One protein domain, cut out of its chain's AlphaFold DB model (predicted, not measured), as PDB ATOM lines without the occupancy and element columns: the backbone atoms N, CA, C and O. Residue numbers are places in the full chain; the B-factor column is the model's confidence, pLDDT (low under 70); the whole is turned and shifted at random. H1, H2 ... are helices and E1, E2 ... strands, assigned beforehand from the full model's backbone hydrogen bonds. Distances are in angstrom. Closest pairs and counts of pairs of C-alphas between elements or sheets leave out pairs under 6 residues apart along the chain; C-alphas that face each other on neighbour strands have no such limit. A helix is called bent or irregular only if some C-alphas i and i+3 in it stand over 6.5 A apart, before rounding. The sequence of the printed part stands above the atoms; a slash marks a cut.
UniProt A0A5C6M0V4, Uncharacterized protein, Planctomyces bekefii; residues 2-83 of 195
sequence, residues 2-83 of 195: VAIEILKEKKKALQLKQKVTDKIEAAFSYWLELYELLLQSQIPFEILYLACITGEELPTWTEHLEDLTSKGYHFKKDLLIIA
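AT A GLANCE: This is residues 2 to 83 of the 195 residues of an uncharacterized protein of Planctomyces bekefii (UniProt A0A5C6M0V4). A small two-strand sheet, E2 and E3, with helix H2 joining its strands, sits beside one long bent helix, H1, that runs along most of the domain's length. Residues 2 to 12 of H1 stick out as a bare arm at one end, and after H1 the chain folds back through E1 and E2. The printed part has 82 residues, with two named helices and three named strands in the order H1, E1, E2, H2, E3; the sheet is parallel, order E2, E3, and the class is mostly helix. The whole is loose, with a radius of gyration of the C-alphas of 15.3 A, and spans 55 by 21 by 21 A.

IN THESE COORDINATES: Strand E2 is residues 51 to 53, 6.2 A from first to last C-alpha, and E3 is residues 80 to 82, 6.6 A, with C-alpha 82 at (23.695, -12.298, -4.279). E1, residues 46 to 49, measures 9.2 A. H2 is residues 58 to 70, 18.5 A, starting with C-alpha 58 at (18.433, -10.578, 1.548). H1, residues 2 to 40, was assigned as one helix by its hydrogen bonds but is bent: C-alphas 26 and 29 are 6.7 A apart. Its arm H1a is residues 2 to 26, 36.4 A, from C-alpha 2 at (3.553, -28.360, 13.864), and its arm H1b is residues 29 to 40, 16.8 A.

HOW THE PARTS SIT: E2 and E3 are parallel neighbours at 35 degrees; N 53 and O 81 are 2.8 A apart and N 81 and O 51 are 2.9 A apart, within hydrogen-bond range. E2, H2 and E3 form a strand-helix-strand unit, two parallel neighbour strands with a helix between them along the chain, and its crossover is right-handed. H2 and E3 are near each other, with 5 pairs of C-alphas within 10 A. E1 runs on into E2 across a break of 1 residue at 27 degrees, and it pairs with no named strand. H1a and H2 only just touch, with 3 pairs of C-alphas within 8 A, the closest being those of Lys 17 and Thr 60, 6.3 A apart. They run the same way at a steep tilt of 53 degrees. The lines of H1a and H1b also stand at a steep tilt of 53 degrees; H1b and H2 are apart. Every O i to N i+4 pair is within hydrogen-bond range in H1a and H2, and 7 of 8 are in H1b.

THE WHOLE: The outline is a rod, and the two C-alphas farthest apart, those of Val 2 and Ser 41, are 55.3 A from each other. Residues 2 to 12, which belong to H1, and residues 67 to 72, of which 67 to 70 belong to H2, stand free. The printed part has no cut and no long link. The mean pLDDT of the printed part is 86.2, and no printed residue is under 70.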
ATOM      1  N   VAL A   2       3.594 -29.749  14.385       72.44
ATOM      2  CA  VAL A   2       3.553 -28.360  13.864       72.44
ATOM      3  C   VAL A   2       4.270 -27.316  14.744       72.44
ATOM      4  O   VAL A   2       5.067 -26.529  14.250       72.44
ATOM      5  N   ALA A   3       4.071 -27.335  16.067       79.94
ATOM      6  CA  ALA A   3       4.713 -26.366  16.968       79.94
ATOM      7  C   ALA A   3       6.251 -26.488  17.030       79.94
ATOM      8  O   ALA A   3       6.943 -25.489  17.198       79.94
ATOM      9  N   ILE A   4       6.795 -27.702  16.877       82.44
ATOM     10  CA  ILE A   4       8.249 -27.942  16.890       82.44
ATOM     11  C   ILE A   4       8.883 -27.398  15.605       82.44
ATOM     12  O   ILE A   4       9.988 -26.864  15.637       82.44
ATOM     13  N   GLU A   5       8.174 -27.515  14.486       82.56
ATOM     14  CA  GLU A   5       8.606 -27.039  13.171       82.56
ATOM     15  C   GLU A   5       8.638 -25.505  13.123       82.56
ATOM     16  O   GLU A   5       9.679 -24.926  12.825       82.56
ATOM     17  N   ILE A   6       7.579 -24.850  13.620       85.06
ATOM     18  CA  ILE A   6       7.515 -23.386  13.780       85.06
ATOM     19  C   ILE A   6       8.657 -22.862  14.667       85.06
ATOM     20  O   ILE A   6       9.268 -21.834  14.374       85.06
ATOM     21  N   LEU A   7       8.964 -23.548  15.773       87.44
ATOM     22  CA  LEU A   7      10.058 -23.144  16.664       87.44
ATOM     23  C   LEU A   7      11.436 -23.300  16.005       87.44
ATOM     24  O   LEU A   7      12.311 -22.460  16.218       87.44
ATOM     25  N   LYS A   8      11.635 -24.344  15.190       88.12
ATOM     26  CA  LYS A   8      12.876 -24.544  14.424       88.12
ATOM     27  C   LYS A   8      13.072 -23.454  13.373       88.12
ATOM     28  O   LYS A   8      14.169 -22.907  13.283       88.12
ATOM     29  N   GLU A   9      12.023 -23.099  12.639       85.75
ATOM     30  CA  GLU A   9      12.058 -22.012  11.654       85.75
ATOM     31  C   GLU A   9      12.363 -20.664  12.313       85.75
ATOM     32  O   GLU A   9      13.272 -19.958  11.880       85.75
ATOM     33  N   LYS A  10      11.692 -20.347  13.431       86.69
ATOM     34  CA  LYS A  10      11.978 -19.134  14.215       86.69
ATOM     35  C   LYS A  10      13.419 -19.092  14.714       86.69
ATOM     36  O   LYS A  10      14.058 -18.045  14.643       86.69
ATOM     37  N   LYS A  11      13.955 -20.220  15.193       89.50
ATOM     38  CA  LYS A  11      15.359 -20.309  15.612       89.50
ATOM     39  C   LYS A  11      16.310 -20.054  14.439       89.50
ATOM     40  O   LYS A  11      17.242 -19.274  14.606       89.50
ATOM     41  N   LYS A  12      16.067 -20.660  13.269       86.50
ATOM     42  CA  LYS A  12      16.887 -20.441  12.064       86.50
ATOM     43  C   LYS A  12      16.858 -18.967  11.646       86.50
ATOM     44  O   LYS A  12      17.912 -18.391  11.409       86.50
ATOM     45  N   ALA A  13      15.678 -18.343  11.629       85.44
ATOM     46  CA  ALA A  13      15.524 -16.929  11.292       85.44
ATOM     47  C   ALA A  13      16.272 -16.005  12.268       85.44
ATOM     48  O   ALA A  13      16.951 -15.078  11.838       85.44
ATOM     49  N   LEU A  14      16.210 -16.278  13.578       88.56
ATOM     50  CA  LEU A  14      16.959 -15.514  14.582       88.56
ATOM     51  C   LEU A  14      18.475 -15.678  14.431       88.56
ATOM     52  O   LEU A  14      19.204 -14.698  14.523       88.56
ATOM     53  N   GLN A  15      18.952 -16.899  14.173       90.12
ATOM     54  CA  GLN A  15      20.375 -17.162  13.933       90.12
ATOM     55  C   GLN A  15      20.880 -16.449  12.679       90.12
ATOM     56  O   GLN A  15      21.968 -15.881  12.686       90.12
ATOM     57  N   LEU A  16      20.077 -16.456  11.616       88.00
ATOM     58  CA  LEU A  16      20.380 -15.741  10.387       88.00
ATOM     59  C   LEU A  16      20.422 -14.229  10.617       88.00
ATOM     60  O   LEU A  16      21.369 -13.578  10.185       88.00
ATOM     61  N   LYS A  17      19.444 -13.686  11.351       88.50
ATOM     62  CA  LYS A  17      19.411 -12.267  11.707       88.50
ATOM     63  C   LYS A  17      20.655 -11.860  12.491       88.50
ATOM     64  O   LYS A  17      21.287 -10.880  12.123       88.50
ATOM     65  N   GLN A  18      21.042 -12.643  13.500       89.00
ATOM     66  CA  GLN A  18      22.263 -12.393  14.266       89.00
ATOM     67  C   GLN A  18      23.504 -12.413  13.366       89.00
ATOM     68  O   GLN A  18      24.283 -11.472  13.391       89.00
ATOM     69  N   LYS A  19      23.643 -13.428  12.504       87.75
ATOM     70  CA  LYS A  19      24.768 -13.534  11.561       87.75
ATOM     71  C   LYS A  19      24.873 -12.313  10.638       87.75
ATOM     72  O   LYS A  19      25.974 -11.849  10.358       87.75
ATOM     73  N   VAL A  20      23.740 -11.815  10.138       86.69
ATOM     74  CA  VAL A  20      23.702 -10.612   9.294       86.69
ATOM     75  C   VAL A  20      24.097  -9.376  10.098       86.69
ATOM     76  O   VAL A  20      24.930  -8.613   9.622       86.69
ATOM     77  N   THR A  21      23.571  -9.207  11.314       85.25
ATOM     78  CA  THR A  21      23.968  -8.113  12.212       85.25
ATOM     79  C   THR A  21      25.469  -8.132  12.487       85.25
ATOM     80  O   THR A  21      26.119  -7.115  12.289       85.25
ATOM     81  N   ASP A  22      26.042  -9.287  12.834       84.38
ATOM     82  CA  ASP A  22      27.479  -9.417  13.105       84.38
ATOM     83  C   ASP A  22      28.317  -9.038  11.868       84.38
ATOM     84  O   ASP A  22      29.344  -8.369  11.969       84.38
ATOM     85  N   LYS A  23      27.863  -9.436  10.670       82.62
ATOM     86  CA  LYS A  23      28.516  -9.088   9.399       82.62
ATOM     87  C   LYS A  23      28.450  -7.588   9.109       82.62
ATOM     88  O   LYS A  23      29.424  -7.018   8.620       82.62
ATOM     89  N   ILE A  24      27.315  -6.959   9.403       79.88
ATOM     90  CA  ILE A  24      27.138  -5.510   9.292       79.88
ATOM     91  C   ILE A  24      28.060  -4.805  10.290       79.88
ATOM     92  O   ILE A  24      28.822  -3.929   9.906       79.88
ATOM     93  N   GLU A  25      28.069  -5.199  11.557       78.50
ATOM     94  CA  GLU A  25      28.914  -4.557  12.566       78.50
ATOM     95  C   GLU A  25      30.407  -4.672  12.233       78.50
ATOM     96  O   GLU A  25      31.137  -3.695  12.379       78.50
ATOM     97  N   ALA A  26      30.849  -5.826  11.722       74.88
ATOM     98  CA  ALA A  26      32.252  -6.070  11.402       74.88
ATOM     99  C   ALA A  26      32.775  -5.280  10.189       74.88
ATOM    100  O   ALA A  26      33.941  -4.895  10.181       74.88
ATOM    101  N   ALA A  27      31.953  -5.070   9.155       70.81
ATOM    102  CA  ALA A  27      32.400  -4.459   7.895       70.81
ATOM    103  C   ALA A  27      31.786  -3.077   7.635       70.81
ATOM    104  O   ALA A  27      32.425  -2.196   7.069       70.81
ATOM    105  N   PHE A  28      30.537  -2.883   8.036       74.00
ATOM    106  CA  PHE A  28      29.725  -1.736   7.648       74.00
ATOM    107  C   PHE A  28      29.962  -0.513   8.529       74.00
ATOM    108  O   PHE A  28      29.875   0.604   8.036       74.00
ATOM    109  N   SER A  29      30.279  -0.714   9.811       72.25
ATOM    110  CA  SER A  29      30.536   0.369  10.771       72.25
ATOM    111  C   SER A  29      31.687   1.277  10.318       72.25
ATOM    112  O   SER A  29      31.487   2.475  10.151       72.25
ATOM    113  N   TYR A  30      32.845   0.692   9.997       73.25
ATOM    114  CA  TYR A  30      34.019   1.409   9.483       73.25
ATOM    115  C   TYR A  30      33.744   2.134   8.164       73.25
ATOM    116  O   TYR A  30      34.227   3.235   7.910       73.25
ATOM    117  N   TRP A  31      32.940   1.521   7.301       78.12
ATOM    118  CA  TRP A  31      32.543   2.139   6.047       78.12
ATOM    119  C   TRP A  31      31.591   3.326   6.255       78.12
ATOM    120  O   TRP A  31      31.718   4.322   5.543       78.12
ATOM    121  N   LEU A  32      30.648   3.260   7.199       82.25
ATOM    122  CA  LEU A  32      29.725   4.374   7.450       82.25
ATOM    123  C   LEU A  32      30.484   5.655   7.813       82.25
ATOM    124  O   LEU A  32      30.099   6.725   7.350       82.25
ATOM    125  N   GLU A  33      31.604   5.543   8.531       84.62
ATOM    126  CA  GLU A  33      32.493   6.677   8.816       84.62
ATOM    127  C   GLU A  33      33.087   7.278   7.531       84.62
ATOM    128  O   GLU A  33      33.084   8.497   7.347       84.62
ATOM    129  N   LEU A  34      33.529   6.438   6.587       85.81
ATOM    130  CA  LEU A  34      33.981   6.894   5.269       85.81
ATOM    131  C   LEU A  34      32.841   7.542   4.466       85.81
ATOM    132  O   LEU A  34      33.045   8.580   3.836       85.81
ATOM    133  N   TYR A  35      31.639   6.970   4.491       88.50
ATOM    134  CA  TYR A  35      30.472   7.539   3.815       88.50
ATOM    135  C   TYR A  35      30.113   8.923   4.378       88.50
ATOM    136  O   TYR A  35      29.887   9.868   3.620       88.50
ATOM    137  N   GLU A  36      30.108   9.070   5.703       89.50
ATOM    138  CA  GLU A  36      29.894  10.350   6.381       89.50
ATOM    139  C   GLU A  36      30.976  11.361   6.023       89.50
ATOM    140  O   GLU A  36      30.658  12.502   5.688       89.50
ATOM    141  N   LEU A  37      32.242  10.943   6.020       89.94
ATOM    142  CA  LEU A  37      33.360  11.781   5.602       89.94
ATOM    143  C   LEU A  37      33.183  12.279   4.161       89.94
ATOM    144  O   LEU A  37      33.433  13.458   3.888       89.94
ATOM    145  N   LEU A  38      32.735  11.417   3.245       91.12
ATOM    146  CA  LEU A  38      32.463  11.779   1.852       91.12
ATOM    147  C   LEU A  38      31.318  12.795   1.743       91.12
ATOM    148  O   LEU A  38      31.466  13.803   1.045       91.12
ATOM    149  N   LEU A  39      30.216  12.579   2.472       91.06
ATOM    150  CA  LEU A  39      29.088  13.513   2.524       91.06
ATOM    151  C   LEU A  39      29.485  14.871   3.115       91.06
ATOM    152  O   LEU A  39      29.212  15.910   2.513       91.06
ATOM    153  N   GLN A  40      30.156  14.878   4.269       92.12
ATOM    154  CA  GLN A  40      30.608  16.095   4.950       92.12
ATOM    155  C   GLN A  40      31.604  16.886   4.096       92.12
ATOM    156  O   GLN A  40      31.591  18.116   4.098       92.12
ATOM    157  N   SER A  41      32.443  16.181   3.335       92.44
ATOM    158  CA  SER A  41      33.411  16.790   2.419       92.44
ATOM    159  C   SER A  41      32.789  17.249   1.095       92.44
ATOM    160  O   SER A  41      33.503  17.836   0.282       92.44
ATOM    161  N   GLN A  42      31.491  17.000   0.875       93.44
ATOM    162  CA  GLN A  42      30.766  17.303  -0.366       93.44
ATOM    163  C   GLN A  42      31.447  16.715  -1.613       93.44
ATOM    164  O   GLN A  42      31.428  17.308  -2.693       93.44
ATOM    165  N   ILE A  43      32.081  15.552  -1.458       93.00
ATOM    166  CA  ILE A  43      32.765  14.869  -2.554       93.00
ATOM    167  C   ILE A  43      31.713  14.117  -3.371       93.00
ATOM    168  O   ILE A  43      30.911  13.389  -2.788       93.00
ATOM    169  N   PRO A  44      31.681  14.254  -4.706       93.31
ATOM    170  CA  PRO A  44      30.825  13.417  -5.530       93.31
ATOM    171  C   PRO A  44      31.378  11.988  -5.551       93.31
ATOM    172  O   PRO A  44      32.516  11.763  -5.962       93.31
ATOM    173  N   PHE A  45      30.565  11.019  -5.143       93.50
ATOM    174  CA  PHE A  45      30.921   9.602  -5.178       93.50
ATOM    175  C   PHE A  45      29.740   8.744  -5.629       93.50
ATOM    176  O   PHE A  45      28.581   9.160  -5.580       93.50
ATOM    177  N   GLU A  46      30.051   7.531  -6.061       92.62
ATOM    178  CA  GLU A  46      29.092   6.488  -6.401       92.62
ATOM    179  C   GLU A  46      29.500   5.196  -5.696       92.62
ATOM    180  O   GLU A  46      30.680   4.863  -5.625       92.62
ATOM    181  N   ILE A  47      28.531   4.463  -5.158       90.81
ATOM    182  CA  ILE A  47      28.766   3.129  -4.604       90.81
ATOM    183  C   ILE A  47      28.379   2.140  -5.693       90.81
ATOM    184  O   ILE A  47      27.217   2.096  -6.082       90.81
ATOM    185  N   LEU A  48      29.336   1.348  -6.170       87.62
ATOM    186  CA  LEU A  48      29.055   0.287  -7.143       87.62
ATOM    187  C   LEU A  48      28.449  -0.943  -6.475       87.62
ATOM    188  O   LEU A  48      27.615  -1.640  -7.046       87.62
ATOM    189  N   TYR A  49      28.937  -1.245  -5.278       86.19
ATOM    190  CA  TYR A  49      28.657  -2.487  -4.587       86.19
ATOM    191  C   TYR A  49      28.876  -2.299  -3.095       86.19
ATOM    192  O   TYR A  49      29.876  -1.717  -2.674       86.19
ATOM    193  N   LEU A  50      27.938  -2.822  -2.312       87.31
ATOM    194  CA  LEU A  50      27.883  -2.631  -0.874       87.31
ATOM    195  C   LEU A  50      28.200  -3.902  -0.081       87.31
ATOM    196  O   LEU A  50      28.846  -3.797   0.954       87.31
ATOM    197  N   ALA A  51      27.729  -5.075  -0.516       87.25
ATOM    198  CA  ALA A  51      28.034  -6.358   0.123       87.25
ATOM    199  C   ALA A  51      27.571  -7.551  -0.729       87.25
ATOM    200  O   ALA A  51      26.547  -7.483  -1.415       87.25
ATOM    201  N   CYS A  52      28.302  -8.665  -0.640       88.12
ATOM    202  CA  CYS A  52      27.925  -9.964  -1.183       88.12
ATOM    203  C   CYS A  52      27.146 -10.692  -0.102       88.12
ATOM    204  O   CYS A  52      27.620 -10.820   1.028       88.12
ATOM    205  N   ILE A  53      25.946 -11.151  -0.418       89.62
ATOM    206  CA  ILE A  53      25.023 -11.750   0.539       89.62
ATOM    207  C   ILE A  53      24.433 -13.033  -0.034       89.62
ATOM    208  O   ILE A  53      24.380 -13.230  -1.245       89.62
ATOM    209  N   THR A  54      23.935 -13.907   0.830       90.25
ATOM    210  CA  THR A  54      23.150 -15.057   0.364       90.25
ATOM    211  C   THR A  54      21.694 -14.660   0.114       90.25
ATOM    212  O   THR A  54      21.193 -13.681   0.671       90.25
ATOM    213  N   GLY A  55      20.971 -15.452  -0.683       90.12
ATOM    214  CA  GLY A  55      19.539 -15.233  -0.905       90.12
ATOM    215  C   GLY A  55      18.713 -15.290   0.387       90.12
ATOM    216  O   GLY A  55      17.738 -14.553   0.515       90.12
ATOM    217  N   GLU A  56      19.132 -16.103   1.368       90.12
ATOM    218  CA  GLU A  56      18.487 -16.155   2.687       90.12
ATOM    219  C   GLU A  56      18.685 -14.844   3.467       90.12
ATOM    220  O   GLU A  56      17.780 -14.415   4.176       90.12
ATOM    221  N   GLU A  57      19.838 -14.183   3.324       90.19
ATOM    222  CA  GLU A  57      20.195 -12.957   4.056       90.19
ATOM    223  C   GLU A  57      19.487 -11.698   3.507       90.19
ATOM    224  O   GLU A  57      19.355 -10.703   4.224       90.19
ATOM    225  N   LEU A  58      19.008 -11.731   2.256       90.69
ATOM    226  CA  LEU A  58      18.433 -10.578   1.548       90.69
ATOM    227  C   LEU A  58      17.311  -9.843   2.304       90.69
ATOM    228  O   LEU A  58      17.346  -8.608   2.312       90.69
ATOM    229  N   PRO A  59      16.323 -10.516   2.929       90.19
ATOM    230  CA  PRO A  59      15.269  -9.823   3.668       90.19
ATOM    231  C   PRO A  59      15.826  -9.008   4.836       90.19
ATOM    232  O   PRO A  59      15.513  -7.829   4.959       90.19
ATOM    233  N   THR A  60      16.724  -9.594   5.636       90.25
ATOM    234  CA  THR A  60      17.331  -8.915   6.790       90.25
ATOM    235  C   THR A  60      18.210  -7.741   6.365       90.25
ATOM    236  O   THR A  60      18.157  -6.685   6.989       90.25
ATOM    237  N   TRP A  61      18.977  -7.884   5.281       89.88
ATOM    238  CA  TRP A  61      19.729  -6.760   4.720       89.88
ATOM    239  C   TRP A  61      18.815  -5.643   4.228       89.88
ATOM    240  O   TRP A  61      19.099  -4.478   4.475       89.88
ATOM    241  N   THR A  62      17.709  -5.985   3.561       89.38
ATOM    242  CA  THR A  62      16.754  -4.986   3.058       89.38
ATOM    243  C   THR A  62      16.157  -4.179   4.215       89.38
ATOM    244  O   THR A  62      16.202  -2.955   4.167       89.38
ATOM    245  N   GLU A  63      15.701  -4.847   5.284       88.94
ATOM    246  CA  GLU A  63      15.209  -4.181   6.505       88.94
ATOM    247  C   GLU A  63      16.261  -3.232   7.104       88.94
ATOM    248  O   GLU A  63      15.943  -2.120   7.522       88.94
ATOM    249  N   HIS A  64      17.531  -3.648   7.127       87.06
ATOM    250  CA  HIS A  64      18.610  -2.820   7.660       87.06
ATOM    251  C   HIS A  64      18.903  -1.587   6.788       87.06
ATOM    252  O   HIS A  64      19.096  -0.491   7.312       87.06
ATOM    253  N   LEU A  65      18.910  -1.731   5.459       87.81
ATOM    254  CA  LEU A  65      19.101  -0.594   4.550       87.81
ATOM    255  C   LEU A  65      17.947   0.412   4.632       87.81
ATOM    256  O   LEU A  65      18.178   1.615   4.511       87.81
ATOM    257  N   GLU A  66      16.719  -0.052   4.864       88.25
ATOM    258  CA  GLU A  66      15.561   0.816   5.095       88.25
ATOM    259  C   GLU A  66      15.708   1.625   6.395       88.25
ATOM    260  O   GLU A  66      15.479   2.837   6.393       88.25
ATOM    261  N   ASP A  67      16.174   0.996   7.481       87.81
ATOM    262  CA  ASP A  67      16.497   1.691   8.736       87.81
ATOM    263  C   ASP A  67      17.588   2.755   8.533       87.81
ATOM    264  O   ASP A  67      17.425   3.904   8.947       87.81
ATOM    265  N   LEU A  68      18.666   2.429   7.817       85.44
ATOM    266  CA  LEU A  68      19.712   3.398   7.470       85.44
ATOM    267  C   LEU A  68      19.181   4.531   6.579       85.44
ATOM    268  O   LEU A  68      19.533   5.693   6.776       85.44
ATOM    269  N   THR A  69      18.264   4.231   5.662       85.31
ATOM    270  CA  THR A  69      17.594   5.254   4.846       85.31
ATOM    271  C   THR A  69      16.803   6.229   5.705       85.31
ATOM    272  O   THR A  69      16.880   7.440   5.486       85.31
ATOM    273  N   SER A  70      16.121   5.739   6.741       84.56
ATOM    274  CA  SER A  70      15.420   6.600   7.700       84.56
ATOM    275  C   SER A  70      16.361   7.516   8.503       84.56
ATOM    276  O   SER A  70      15.948   8.590   8.940       84.56
ATOM    277  N   LYS A  71      17.636   7.129   8.638       83.88
ATOM    278  CA  LYS A  71      18.707   7.901   9.292       83.88
ATOM    279  C   LYS A  71      19.449   8.856   8.343       83.88
ATOM    280  O   LYS A  71      20.355   9.553   8.785       83.88
ATOM    281  N   GLY A  72      19.060   8.917   7.066       80.81
ATOM    282  CA  GLY A  72      19.635   9.821   6.061       80.81
ATOM    283  C   GLY A  72      20.710   9.206   5.159       80.81
ATOM    284  O   GLY A  72      21.276   9.914   4.327       80.81
ATOM    285  N   TYR A  73      20.986   7.903   5.270       83.62
ATOM    286  CA  TYR A  73      21.905   7.213   4.362       83.62
ATOM    287  C   TYR A  73      21.152   6.674   3.144       83.62
ATOM    288  O   TYR A  73      20.253   5.853   3.272       83.62
ATOM    289  N   HIS A  74      21.517   7.080   1.934       81.50
ATOM    290  CA  HIS A  74      20.748   6.730   0.737       81.50
ATOM    291  C   HIS A  74      21.295   5.479   0.040       81.50
ATOM    292  O   HIS A  74      21.827   5.553  -1.067       81.50
ATOM    293  N   PHE A  75      21.148   4.318   0.681       84.38
ATOM    294  CA  PHE A  75      21.541   3.034   0.097       84.38
ATOM    295  C   PHE A  75      20.386   2.379  -0.652       84.38
ATOM    296  O   PHE A  75      19.262   2.295  -0.162       84.38
ATOM    297  N   LYS A  76      20.674   1.871  -1.847       80.81
ATOM    298  CA  LYS A  76      19.709   1.124  -2.650       80.81
ATOM    299  C   LYS A  76      19.974  -0.377  -2.543       80.81
ATOM    300  O   LYS A  76      21.107  -0.818  -2.364       80.81
ATOM    301  N   LYS A  77      18.911  -1.172  -2.669       81.88
ATOM    302  CA  LYS A  77      18.967  -2.641  -2.587       81.88
ATOM    303  C   LYS A  77      19.765  -3.284  -3.727       81.88
ATOM    304  O   LYS A  77      20.309  -4.365  -3.541       81.88
ATOM    305  N   ASP A  78      19.827  -2.637  -4.888       86.31
ATOM    306  CA  ASP A  78      20.605  -3.083  -6.053       86.31
ATOM    307  C   ASP A  78      22.125  -3.075  -5.810       86.31
ATOM    308  O   ASP A  78      22.857  -3.736  -6.541       86.31
ATOM    309  N   LEU A  79      22.591  -2.417  -4.743       88.19
ATOM    310  CA  LEU A  79      23.986  -2.451  -4.298       88.19
ATOM    311  C   LEU A  79      24.363  -3.762  -3.580       88.19
ATOM    312  O   LEU A  79      25.543  -3.999  -3.309       88.19
ATOM    313  N   LEU A  80      23.382  -4.609  -3.245       89.69
ATOM    314  CA  LEU A  80      23.595  -5.931  -2.654       89.69
ATOM    315  C   LEU A  80      23.715  -6.981  -3.761       89.69
ATOM    316  O   LEU A  80      22.780  -7.192  -4.535       89.69
ATOM    317  N   ILE A  81      24.838  -7.694  -3.800       89.50
ATOM    318  CA  ILE A  81      25.061  -8.768  -4.775       89.50
ATOM    319  C   ILE A  81      24.762 -10.107  -4.116       89.50
ATOM    320  O   ILE A  81      25.283 -10.412  -3.047       89.50
ATOM    321  N   ILE A  82      23.939 -10.937  -4.759       89.94
ATOM    322  CA  ILE A  82      23.695 -12.298  -4.279       89.94
ATOM    323  C   ILE A  82      24.838 -13.199  -4.753       89.94
ATOM    324  O   ILE A  82      24.885 -13.584  -5.919       89.94
ATOM    325  N   ALA A  83      25.754 -13.521  -3.846       86.88
ATOM    326  CA  ALA A  83      26.904 -14.383  -4.094       86.88
ATOM    327  C   ALA A  83      27.378 -15.036  -2.788       86.88
ATOM    328  O   ALA A  83      27.226 -14.474  -1.704       86.88
TER     329      ALA A  83